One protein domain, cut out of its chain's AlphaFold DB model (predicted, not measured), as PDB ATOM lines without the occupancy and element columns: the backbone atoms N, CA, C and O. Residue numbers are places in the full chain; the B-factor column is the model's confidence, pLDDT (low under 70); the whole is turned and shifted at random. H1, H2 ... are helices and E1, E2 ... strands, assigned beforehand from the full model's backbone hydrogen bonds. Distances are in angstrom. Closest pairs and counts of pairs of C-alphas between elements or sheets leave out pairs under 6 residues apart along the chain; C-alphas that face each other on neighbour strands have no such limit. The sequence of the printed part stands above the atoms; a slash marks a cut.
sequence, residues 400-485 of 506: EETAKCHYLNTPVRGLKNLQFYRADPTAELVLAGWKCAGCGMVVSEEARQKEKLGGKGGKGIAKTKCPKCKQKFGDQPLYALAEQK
ATOM      1  N   GLU A 400      93.305  82.848  77.059       80.75
ATOM      2  CA  GLU A 400      92.499  82.093  78.012       80.75
ATOM      3  C   GLU A 400      92.777  82.609  79.428       80.75
ATOM      4  O   GLU A 400      93.841  83.177  79.700       80.75
ATOM      5  N   GLU A 401      91.807  82.427  80.326       73.31
ATOM      6  CA  GLU A 401      91.937  82.836  81.723       73.31
ATOM      7  C   GLU A 401      93.296  82.409  82.289       73.31
ATOM      8  O   GLU A 401      93.723  81.262  82.129       73.31
ATOM      9  N   THR A 402      93.990  83.355  82.931       74.38
ATOM     10  CA  THR A 402      95.316  83.108  83.501       74.38
ATOM     11  C   THR A 402      95.179  82.094  84.632       74.38
ATOM     12  O   THR A 402      94.826  82.436  85.761       74.38
ATOM     13  N   ALA A 403      95.466  80.832  84.335       76.19
ATOM     14  CA  ALA A 403      95.415  79.768  85.315       76.19
ATOM     15  C   ALA A 403      96.768  79.659  86.020       76.19
ATOM     16  O   ALA A 403      97.826  79.622  85.389       76.19
ATOM     17  N   LYS A 404      96.744  79.580  87.351       84.75
ATOM     18  CA  LYS A 404      97.951  79.287  88.129       84.75
ATOM     19  C   LYS A 404      98.332  77.825  87.927       84.75
ATOM     20  O   LYS A 404      97.497  76.930  88.070       84.75
ATOM     21  N   CYS A 405      99.601  77.583  87.614       86.81
ATOM     22  CA  CYS A 405     100.142  76.238  87.549       86.81
ATOM     23  C   CYS A 405      99.983  75.549  88.908       86.81
ATOM     24  O   CYS A 405     100.406  76.090  89.925       86.81
ATOM     25  N   HIS A 406      99.439  74.331  88.924       85.44
ATOM     26  CA  HIS A 406      99.194  73.597  90.171       85.44
ATOM     27  C   HIS A 406     100.458  73.347  91.016       85.44
ATOM     28  O   HIS A 406     100.375  73.311  92.238       85.44
ATOM     29  N   TYR A 407     101.614  73.173  90.370       85.81
ATOM     30  CA  TYR A 407     102.864  72.800  91.041       85.81
ATOM     31  C   TYR A 407     103.746  73.994  91.399       85.81
ATOM     32  O   TYR A 407     104.342  74.024  92.470       85.81
ATOM     33  N   LEU A 408     103.863  74.957  90.483       84.31
ATOM     34  CA  LEU A 408     104.785  76.086  90.625       84.31
ATOM     35  C   LEU A 408     104.074  77.385  91.021       84.31
ATOM     36  O   LEU A 408     104.738  78.382  91.269       84.31
ATOM     37  N   ASN A 409     102.735  77.398  91.060       83.50
ATOM     38  CA  ASN A 409     101.898  78.595  91.225       83.50
ATOM     39  C   ASN A 409     102.153  79.717  90.197       83.50
ATOM     40  O   ASN A 409     101.529  80.774  90.281       83.50
ATOM     41  N   THR A 410     103.002  79.480  89.193       84.19
ATOM     42  CA  THR A 410     103.285  80.411  88.100       84.19
ATOM     43  C   THR A 410     102.046  80.598  87.223       84.19
ATOM     44  O   THR A 410     101.413  79.598  86.864       84.19
ATOM     45  N   PRO A 411     101.677  81.836  86.853       84.31
ATOM     46  CA  PRO A 411     100.603  82.071  85.896       84.31
ATOM     47  C   PRO A 411     100.982  81.498  84.526       84.31
ATOM     48  O   PRO A 411     102.040  81.808  83.988       84.31
ATOM     49  N   VAL A 412     100.108  80.670  83.954       85.62
ATOM     50  CA  VAL A 412     100.236  80.166  82.583       85.62
ATOM     51  C   VAL A 412      99.102  80.767  81.767       85.62
ATOM     52  O   VAL A 412      97.931  80.641  82.131       85.62
ATOM     53  N   ARG A 413      99.456  81.431  80.669       85.38
ATOM     54  CA  ARG A 413      98.508  82.013  79.717       85.38
ATOM     55  C   ARG A 413      98.596  81.235  78.411       85.38
ATOM     56  O   ARG A 413      99.693  80.985  77.922       85.38
ATOM     57  N   GLY A 414      97.448  80.829  77.880       86.19
ATOM     58  CA  GLY A 414      97.336  80.273  76.533       86.19
ATOM     59  C   GLY A 414      96.675  81.290  75.616       86.19
ATOM     60  O   GLY A 414      95.720  81.939  76.032       86.19
ATOM     61  N   LEU A 415      97.169  81.447  74.394       88.81
ATOM     62  CA  LEU A 415      96.541  82.291  73.380       88.81
ATOM     63  C   LEU A 415      95.191  81.705  72.959       88.81
ATOM     64  O   LEU A 415      95.081  80.510  72.675       88.81
ATOM     65  N   LYS A 416      94.175  82.563  72.859       86.94
ATOM     66  CA  LYS A 416      92.930  82.240  72.155       86.94
ATOM     67  C   LYS A 416      93.154  82.297  70.645       86.94
ATOM     68  O   LYS A 416      94.089  82.927  70.160       86.94
ATOM     69  N   ASN A 417      92.260  81.657  69.892       87.69
ATOM     70  CA  ASN A 417      92.231  81.710  68.426       87.69
ATOM     71  C   ASN A 417      93.547  81.254  67.755       87.69
ATOM     72  O   ASN A 417      94.023  81.865  66.798       87.69
ATOM     73  N   LEU A 418      94.113  80.139  68.236       87.31
ATOM     74  CA  LEU A 418      95.389  79.563  67.777       87.31
ATOM     75  C   LEU A 418      95.489  79.357  66.259       87.31
ATOM     76  O   LEU A 418      96.589  79.390  65.715       87.31
ATOM     77  N   GLN A 419      94.360  79.156  65.580       89.25
ATOM     78  CA  GLN A 419      94.294  78.995  64.126       89.25
ATOM     79  C   GLN A 419      94.949  80.158  63.365       89.25
ATOM     80  O   GLN A 419      95.670  79.913  62.403       89.25
ATOM     81  N   PHE A 420      94.788  81.404  63.827       90.50
ATOM     82  CA  PHE A 420      95.378  82.568  63.159       90.50
ATOM     83  C   PHE A 420      96.892  82.653  63.363       90.50
ATOM     84  O   PHE A 420      97.618  82.996  62.437       90.50
ATOM     85  N   TYR A 421      97.378  82.301  64.555       90.56
ATOM     86  CA  TYR A 421      98.811  82.328  64.849       90.56
ATOM     87  C   TYR A 421      99.557  81.162  64.198       90.56
ATOM     88  O   TYR A 421     100.692  81.325  63.781       90.56
ATOM     89  N   ARG A 422      98.927  79.987  64.061       89.50
ATOM     90  CA  ARG A 422      99.520  78.848  63.334       89.50
ATOM     91  C   ARG A 422      99.640  79.105  61.835       89.50
ATOM     92  O   ARG A 422     100.536  78.562  61.201       89.50
ATOM     93  N   ALA A 423      98.720  79.890  61.284       88.00
ATOM     94  CA  ALA A 423      98.734  80.281  59.881       88.00
ATOM     95  C   ALA A 423      99.724  81.423  59.584       88.00
ATOM     96  O   ALA A 423      99.991  81.704  58.415       88.00
ATOM     97  N   ASP A 424     100.254  82.084  60.618       87.31
ATOM     98  CA  ASP A 424     101.184  83.197  60.489       87.31
ATOM     99  C   ASP A 424     102.638  82.707  60.634       87.31
ATOM    100  O   ASP A 424     103.044  82.317  61.729       87.31
ATOM    101  N   PRO A 425     103.454  82.742  59.563       82.56
ATOM    102  CA  PRO A 425     104.849  82.310  59.632       82.56
ATOM    103  C   PRO A 425     105.722  83.241  60.483       82.56
ATOM    104  O   PRO A 425     106.811  82.844  60.885       82.56
ATOM    105  N   THR A 426     105.266  84.468  60.754       84.31
ATOM    106  CA  THR A 426     105.995  85.434  61.587       84.31
ATOM    107  C   THR A 426     105.734  85.240  63.083       84.31
ATOM    108  O   THR A 426     106.462  85.787  63.906       84.31
ATOM    109  N   ALA A 427     104.717  84.449  63.453       86.62
ATOM    110  CA  ALA A 427     104.362  84.188  64.841       86.62
ATOM    111  C   ALA A 427     105.070  82.929  65.368       86.62
ATOM    112  O   ALA A 427     104.647  81.797  65.130       86.62
ATOM    113  N   GLU A 428     106.131  83.111  66.154       87.44
ATOM    114  CA  GLU A 428     106.794  81.997  66.836       87.44
ATOM    115  C   GLU A 428     105.989  81.539  68.063       87.44
ATOM    116  O   GLU A 428     105.984  82.179  69.119       87.44
ATOM    117  N   LEU A 429     105.297  80.403  67.925       88.88
ATOM    118  CA  LEU A 429     104.507  79.794  68.996       88.88
ATOM    119  C   LEU A 429     105.346  78.846  69.859       88.88
ATOM    120  O   LEU A 429     105.898  77.854  69.381       88.88
ATOM    121  N   VAL A 430     105.351  79.095  71.167       90.06
ATOM    122  CA  VAL A 430     106.005  78.259  72.177       90.06
ATOM    123  C   VAL A 430     104.950  77.592  73.054       90.06
ATOM    124  O   VAL A 430     103.969  78.203  73.466       90.06
ATOM    125  N   LEU A 431     105.154  76.314  73.364       89.00
ATOM    126  CA  LEU A 431     104.300  75.571  74.285       89.00
ATOM    127  C   LEU A 431     104.495  76.099  75.721       89.00
ATOM    128  O   LEU A 431     105.539  75.880  76.334       89.00
ATOM    129  N   ALA A 432     103.492  76.795  76.253       88.69
ATOM    130  CA  ALA A 432     103.513  77.373  77.596       88.69
ATOM    131  C   ALA A 432     103.097  76.355  78.672       88.69
ATOM    132  O   ALA A 432     103.600  76.371  79.801       88.69
ATOM    133  N   GLY A 433     102.194  75.434  78.331       89.31
ATOM    134  CA  GLY A 433     101.735  74.409  79.260       89.31
ATOM    135  C   GLY A 433     100.610  73.546  78.710       89.31
ATOM    136  O   GLY A 433     100.377  73.486  77.507       89.31
ATOM    137  N   TRP A 434      99.914  72.873  79.620       89.50
ATOM    138  CA  TRP A 434      98.857  71.917  79.317       89.50
ATOM    139  C   TRP A 434      97.681  72.092  80.262       89.50
ATOM    140  O   TRP A 434      97.868  72.276  81.468       89.50
ATOM    141  N   LYS A 435      96.470  71.965  79.724       91.25
ATOM    142  CA  LYS A 435      95.218  71.983  80.480       91.25
ATOM    143  C   LYS A 435      94.640  70.575  80.557       91.25
ATOM    144  O   LYS A 435      94.616  69.844  79.572       91.25
ATOM    145  N   CYS A 436      94.204  70.159  81.739       90.88
ATOM    146  CA  CYS A 436      93.559  68.864  81.901       90.88
ATOM    147  C   CYS A 436      92.116  68.926  81.389       90.88
ATOM    148  O   CYS A 436      91.313  69.688  81.925       90.88
ATOM    149  N   ALA A 437      91.759  68.053  80.448       89.31
ATOM    150  CA  ALA A 437      90.418  67.987  79.870       89.31
ATOM    151  C   ALA A 437      89.325  67.624  80.896       89.31
ATOM    152  O   ALA A 437      88.183  68.041  80.754       89.31
ATOM    153  N   GLY A 438      89.664  66.857  81.940       87.94
ATOM    154  CA  GLY A 438      88.683  66.392  82.926       87.94
ATOM    155  C   GLY A 438      88.361  67.396  84.036       87.94
ATOM    156  O   GLY A 438      87.220  67.485  84.467       87.94
ATOM    157  N   CYS A 439      89.361  68.120  84.549       89.12
ATOM    158  CA  CYS A 439      89.182  69.010  85.711       89.12
ATOM    159  C   CYS A 439      89.681  70.445  85.504       89.12
ATOM    160  O   CYS A 439      89.670  71.230  86.451       89.12
ATOM    161  N   GLY A 440      90.177  70.768  84.307       87.44
ATOM    162  CA  GLY A 440      90.672  72.097  83.953       87.44
ATOM    163  C   GLY A 440      91.979  72.512  84.630       87.44
ATOM    164  O   GLY A 440      92.383  73.661  84.484       87.44
ATOM    165  N   MET A 441      92.659  71.627  85.375       88.44
ATOM    166  CA  MET A 441      93.930  71.996  86.011       88.44
ATOM    167  C   MET A 441      95.007  72.303  84.969       88.44
ATOM    168  O   MET A 441      95.133  71.578  83.983       88.44
ATOM    169  N   VAL A 442      95.808  73.339  85.217       90.81
ATOM    170  CA  VAL A 442      96.871  73.767  84.304       90.81
ATOM    171  C   VAL A 442      98.246  73.419  84.867       90.81
ATOM    172  O   VAL A 442      98.534  73.601  86.055       90.81
ATOM    173  N   VAL A 443      99.100  72.888  83.999       89.94
ATOM    174  CA  VAL A 443     100.481  72.503  84.294       89.94
ATOM    175  C   VAL A 443     101.385  73.242  83.314       89.94
ATOM    176  O   VAL A 443     101.219  73.092  82.107       89.94
ATOM    177  N   SER A 444     102.325  74.048  83.814       91.00
ATOM    178  CA  SER A 444     103.323  74.700  82.960       91.00
ATOM    179  C   SER A 444     104.276  73.666  82.367       91.00
ATOM    180  O   SER A 444     104.470  72.583  82.929       91.00
ATOM    181  N   GLU A 445     104.909  73.999  81.247       90.00
ATOM    182  CA  GLU A 445     105.877  73.100  80.616       90.00
ATOM    183  C   GLU A 445     107.082  72.801  81.537       90.00
ATOM    184  O   GLU A 445     107.577  71.676  81.580       90.00
ATOM    185  N   GLU A 446     107.483  73.759  82.375       88.00
ATOM    186  CA  GLU A 446     108.522  73.576  83.399       88.00
ATOM    187  C   GLU A 446     108.100  72.584  84.491       88.00
ATOM    188  O   GLU A 446     108.846  71.664  84.837       88.00
ATOM    189  N   ALA A 447     106.873  72.724  85.008       86.94
ATOM    190  CA  ALA A 447     106.323  71.801  85.997       86.94
ATOM    191  C   ALA A 447     106.185  70.390  85.418       86.94
ATOM    192  O   ALA A 447     106.510  69.408  86.085       86.94
ATOM    193  N   ARG A 448     105.761  70.278  84.154       89.81
ATOM    194  CA  ARG A 448     105.663  69.000  83.444       89.81
ATOM    195  C   ARG A 448     107.014  68.289  83.390       89.81
ATOM    196  O   ARG A 448     107.080  67.090  83.659       89.81
ATOM    197  N   GLN A 449     108.077  69.012  83.041       88.25
ATOM    198  CA  GLN A 449     109.429  68.458  82.957       88.25
ATOM    199  C   GLN A 449     109.955  68.027  84.330       88.25
ATOM    200  O   GLN A 449     110.515  66.934  84.446       88.25
ATOM    201  N   LYS A 450     109.716  68.833  85.372       88.06
ATOM    202  CA  LYS A 450     110.115  68.528  86.755       88.06
ATOM    203  C   LYS A 450     109.412  67.281  87.302       88.06
ATOM    204  O   LYS A 450     110.069  66.384  87.821       88.06
ATOM    205  N   GLU A 451     108.101  67.186  87.093       86.88
ATOM    206  CA  GLU A 451     107.257  66.083  87.576       86.88
ATOM    207  C   GLU A 451     107.217  64.879  86.615       86.88
ATOM    208  O   GLU A 451     106.553  63.877  86.877       86.88
ATOM    209  N   LYS A 452     107.931  64.957  85.482       86.62
ATOM    210  CA  LYS A 452     107.995  63.925  84.430       86.62
ATOM    211  C   LYS A 452     106.614  63.487  83.911       86.62
ATOM    212  O   LYS A 452     106.451  62.359  83.435       86.62
ATOM    213  N   LEU A 453     105.630  64.387  83.944       85.06
ATOM    214  CA  LEU A 453     104.283  64.136  83.431       85.06
ATOM    215  C   LEU A 453     104.338  63.960  81.904       85.06
ATOM    216  O   LEU A 453     104.842  64.818  81.175       85.06
ATOM    217  N   GLY A 454     103.862  62.816  81.405       81.69
ATOM    218  CA  GLY A 454     103.927  62.487  79.978       81.69
ATOM    219  C   GLY A 454     105.324  62.152  79.437       81.69
ATOM    220  O   GLY A 454     105.510  62.132  78.218       81.69
ATOM    221  N   GLY A 455     106.302  61.878  80.311       83.75
ATOM    222  CA  GLY A 455     107.679  61.530  79.939       83.75
ATOM    223  C   GLY A 455     108.556  62.738  79.577       83.75
ATOM    224  O   GLY A 455     108.116  63.884  79.612       83.75
ATOM    225  N   LYS A 456     109.827  62.503  79.212       74.44
ATOM    226  CA  LYS A 456     110.812  63.585  78.964       74.44
ATOM    227  C   LYS A 456     110.365  64.576  77.875       74.44
ATOM    228  O   LYS A 456     110.562  65.774  78.026       74.44
ATOM    229  N   GLY A 457     109.698  64.091  76.825       73.56
ATOM    230  CA  GLY A 457     109.296  64.902  75.666       73.56
ATOM    231  C   GLY A 457     107.820  65.301  75.595       73.56
ATOM    232  O   GLY A 457     107.387  65.735  74.538       73.56
ATOM    233  N   GLY A 458     107.010  65.072  76.633       76.75
ATOM    234  CA  GLY A 458     105.601  65.510  76.671       76.75
ATOM    235  C   GLY A 458     104.624  64.703  75.812       76.75
ATOM    236  O   GLY A 458     103.432  64.718  76.086       76.75
ATOM    237  N   LYS A 459     105.111  63.901  74.855       80.62
ATOM    238  CA  LYS A 459     104.297  63.060  73.952       80.62
ATOM    239  C   LYS A 459     103.327  62.102  74.664       80.62
ATOM    240  O   LYS A 459     102.350  61.660  74.070       80.62
ATOM    241  N   GLY A 460     103.588  61.748  75.926       85.19
ATOM    242  CA  GLY A 460     102.733  60.863  76.721       85.19
ATOM    243  C   GLY A 460     101.682  61.574  77.578       85.19
ATOM    244  O   GLY A 460     100.976  60.899  78.332       85.19
ATOM    245  N   ILE A 461     101.587  62.909  77.538       87.38
ATOM    246  CA  ILE A 461     100.759  63.657  78.494       87.38
ATOM    247  C   ILE A 461      99.278  63.311  78.369       87.38
ATOM    248  O   ILE A 461      98.653  63.004  79.380       87.38
ATOM    249  N   ALA A 462      98.762  63.180  77.145       88.06
ATOM    250  CA  ALA A 462      97.360  62.853  76.892       88.06
ATOM    251  C   ALA A 462      96.896  61.551  77.569       88.06
ATOM    252  O   ALA A 462      95.750  61.442  78.006       88.06
ATOM    253  N   LYS A 463      97.800  60.570  77.704       89.19
ATOM    254  CA  LYS A 463      97.531  59.263  78.326       89.19
ATOM    255  C   LYS A 463      97.862  59.222  79.822       89.19
ATOM    256  O   LYS A 463      97.496  58.261  80.497       89.19
ATOM    257  N   THR A 464      98.555  60.232  80.343       91.38
ATOM    258  CA  THR A 464      98.966  60.294  81.750       91.38
ATOM    259  C   THR A 464      97.750  60.550  82.641       91.38
ATOM    260  O   THR A 464      96.816  61.250  82.249       91.38
ATOM    261  N   LYS A 465      97.735  59.970  83.846       91.19
ATOM    262  CA  LYS A 465      96.672  60.230  84.824       91.19
ATOM    263  C   LYS A 465      96.858  61.614  85.435       91.19
ATOM    264  O   LYS A 465      97.937  61.947  85.917       91.19
ATOM    265  N   CYS A 466      95.792  62.397  85.442       89.81
ATOM    266  CA  CYS A 466      95.747  63.688  86.096       89.81
ATOM    267  C   CYS A 466      95.917  63.518  87.619       89.81
ATOM    268  O   CYS A 466      95.173  62.740  88.221       89.81
ATOM    269  N   PRO A 467      96.818  64.268  88.276       87.88
ATOM    270  CA  PRO A 467      97.053  64.151  89.719       87.88
ATOM    271  C   PRO A 467      95.828  64.561  90.552       87.88
ATOM    272  O   PRO A 467      95.591  63.984  91.610       87.88
ATOM    273  N   LYS A 468      95.007  65.500  90.056       89.44
ATOM    274  CA  LYS A 468      93.801  65.986  90.748       89.44
ATOM    275  C   LYS A 468      92.584  65.063  90.592       89.44
ATOM    276  O   LYS A 468      92.001  64.654  91.587       89.44
ATOM    277  N   CYS A 469      92.187  64.726  89.360       90.56
ATOM    278  CA  CYS A 469      90.953  63.966  89.100       90.56
ATOM    279  C   CYS A 469      91.159  62.490  88.725       90.56
ATOM    280  O   CYS A 469      90.178  61.785  88.501       90.56
ATOM    281  N   LYS A 470      92.406  62.007  88.625       90.56
ATOM    282  CA  LYS A 470      92.789  60.628  88.240       90.56
ATOM    283  C   LYS A 470      92.341  60.166  86.841       90.56
ATOM    284  O   LYS A 470      92.735  59.076  86.424       90.56
ATOM    285  N   GLN A 471      91.586  60.983  86.107       91.12
ATOM    286  CA  GLN A 471      91.226  60.762  84.705       91.12
ATOM    287  C   GLN A 471      92.432  60.971  83.780       91.12
ATOM    288  O   GLN A 471      93.460  61.509  84.199       91.12
ATOM    289  N   LYS A 472      92.322  60.550  82.517       91.31
ATOM    290  CA  LYS A 472      93.335  60.857  81.492       91.31
ATOM    291  C   LYS A 472      93.463  62.376  81.334       91.31
ATOM    292  O   LYS A 472      92.454  63.078  81.338       91.31
ATOM    293  N   PHE A 473      94.693  62.878  81.227       89.12
ATOM    294  CA  PHE A 473      94.954  64.318  81.199       89.12
ATOM    295  C   PHE A 473      94.334  64.996  79.967       89.12
ATOM    296  O   PHE A 473      93.785  66.085  80.102       89.12
ATOM    297  N   GLY A 474      94.349  64.327  78.808       89.00
ATOM    298  CA  GLY A 474      93.869  64.881  77.538       89.00
ATOM    299  C   GLY A 474      94.936  65.674  76.773       89.00
ATOM    300  O   GLY A 474      96.035  65.901  77.278       89.00
ATOM    301  N   ASP A 475      94.611  66.052  75.538       87.50
ATOM    302  CA  ASP A 475      95.513  66.721  74.591       87.50
ATOM    303  C   ASP A 475      95.086  68.182  74.371       87.50
ATOM    304  O   ASP A 475      94.569  68.555  73.322       87.50
ATOM    305  N   GLN A 476      95.215  69.004  75.418       88.81
ATOM    306  CA  GLN A 476      94.913  70.442  75.370       88.81
ATOM    307  C   GLN A 476      96.182  71.262  75.654       88.81
ATOM    308  O   GLN A 476      96.389  71.718  76.788       88.81
ATOM    309  N   PRO A 477      97.074  71.406  74.656       89.94
ATOM    310  CA  PRO A 477      98.258  72.247  74.770       89.94
ATOM    311  C   PRO A 477      97.884  73.735  74.788       89.94
ATOM    312  O   PRO A 477      97.058  74.198  74.006       89.94
ATOM    313  N   LEU A 478      98.543  74.494  75.661       89.25
ATOM    314  CA  LEU A 478      98.472  75.949  75.728       89.25
ATOM    315  C   LEU A 478      99.727  76.523  75.069       89.25
ATOM    316  O   LEU A 478     100.844  76.232  75.505       89.25
ATOM    317  N   TYR A 479      99.546  77.343  74.038       90.25
ATOM    318  CA  TYR A 479     100.635  78.035  73.344       90.25
ATOM    319  C   TYR A 479     100.670  79.516  73.726       90.25
ATOM    320  O   TYR A 479      99.624  80.117  73.958       90.25
ATOM    321  N   ALA A 480     101.865  80.093  73.752       87.44
ATOM    322  CA  ALA A 480     102.121  81.521  73.919       87.44
ATOM    323  C   ALA A 480     103.099  82.006  72.837       87.44
ATOM    324  O   ALA A 480     103.789  81.192  72.219       87.44
ATOM    325  N   LEU A 481     103.168  83.318  72.607       85.62
ATOM    326  CA  LEU A 481     104.180  83.911  71.727       85.62
ATOM    327  C   LEU A 481     105.560  83.832  72.397       85.62
ATOM    328  O   LEU A 481     105.669  84.010  73.612       85.62
ATOM    329  N   ALA A 482     106.614  83.578  71.617       80.38
ATOM    330  CA  ALA A 482     107.984  83.430  72.121       80.38
ATOM    331  C   ALA A 482     108.461  84.630  72.965       80.38
ATOM    332  O   ALA A 482     109.077  84.438  74.015       80.38
ATOM    333  N   GLU A 483     108.107  85.852  72.561       67.75
ATOM    334  CA  GLU A 483     108.450  87.096  73.270       67.75
ATOM    335  C   GLU A 483     107.819  87.193  74.669       67.75
ATOM    336  O   GLU A 483     108.349  87.864  75.550       67.75
ATOM    337  N   GLN A 484     106.719  86.477  74.911       57.38
ATOM    338  CA  GLN A 484     105.963  86.515  76.167       57.38
ATOM    339  C   GLN A 484     106.352  85.397  77.145       57.38
ATOM    340  O   GLN A 484     105.688  85.195  78.162       57.38
ATOM    341  N   LYS A 485     107.428  84.649  76.865       48.66
ATOM    342  CA  LYS A 485     107.954  83.636  77.792       48.66
ATOM    343  C   LYS A 485     108.648  84.254  79.017       48.66
ATOM    344  O   LYS A 485     108.953  83.534  79.967       48.66
TER     345      LYS A 485
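AT A GLANCE: This is residues 400 to 485 of the 506 residues of an uncharacterized protein of Planctomycetes bacterium (UniProt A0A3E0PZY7). There is little regular structure: a small antiparallel sheet, order E2, E1, E3, sits in the middle among long loops, with short helices H1, H2 and H3 round it. The 86 printed residues run H1 E1 E2 H2 E3 H3, class mixed, with 30 in named elements. The whole is compact, radius of gyration of the C-alphas 12.6 A, spanning 38 by 23 by 22 A.

IN THESE COORDINATES: H1 is residues 418 to 422, from C-alpha 418 at (95.389, 79.563, 67.777). E1 is 429 to 435, 16.7 A; E2 442 to 444; H2 445 to 450; E3 477 to 481, 13.4 A; H3 482 to 485, ending at C-alpha 485 (107.954, 83.636, 77.792).

HOW THE PARTS SIT: E1 and E2 form a hairpin, with N 434 and O 443 2.8 A apart. E3 is antiparallel to E1, with N 430 and O 480 2.8 A apart. E2, H2, E3 form a split strand-helix-strand unit, E1 between its strands, with a right-handed crossover. H2 stands up from the sheet; the closest C-alphas of H2 and E1, Glu 445 and Gly 433, are 4.6 A apart. H1 and H3 only graze the sheet. Every O i to N i+4 pair is within hydrogen-bond range in H1 and H2; H3 is too short for one.

THE WHOLE: The printed part has no cut. The link H2 to E3 is long, 26 residues. Residues 483 to 485 have pLDDT under 70.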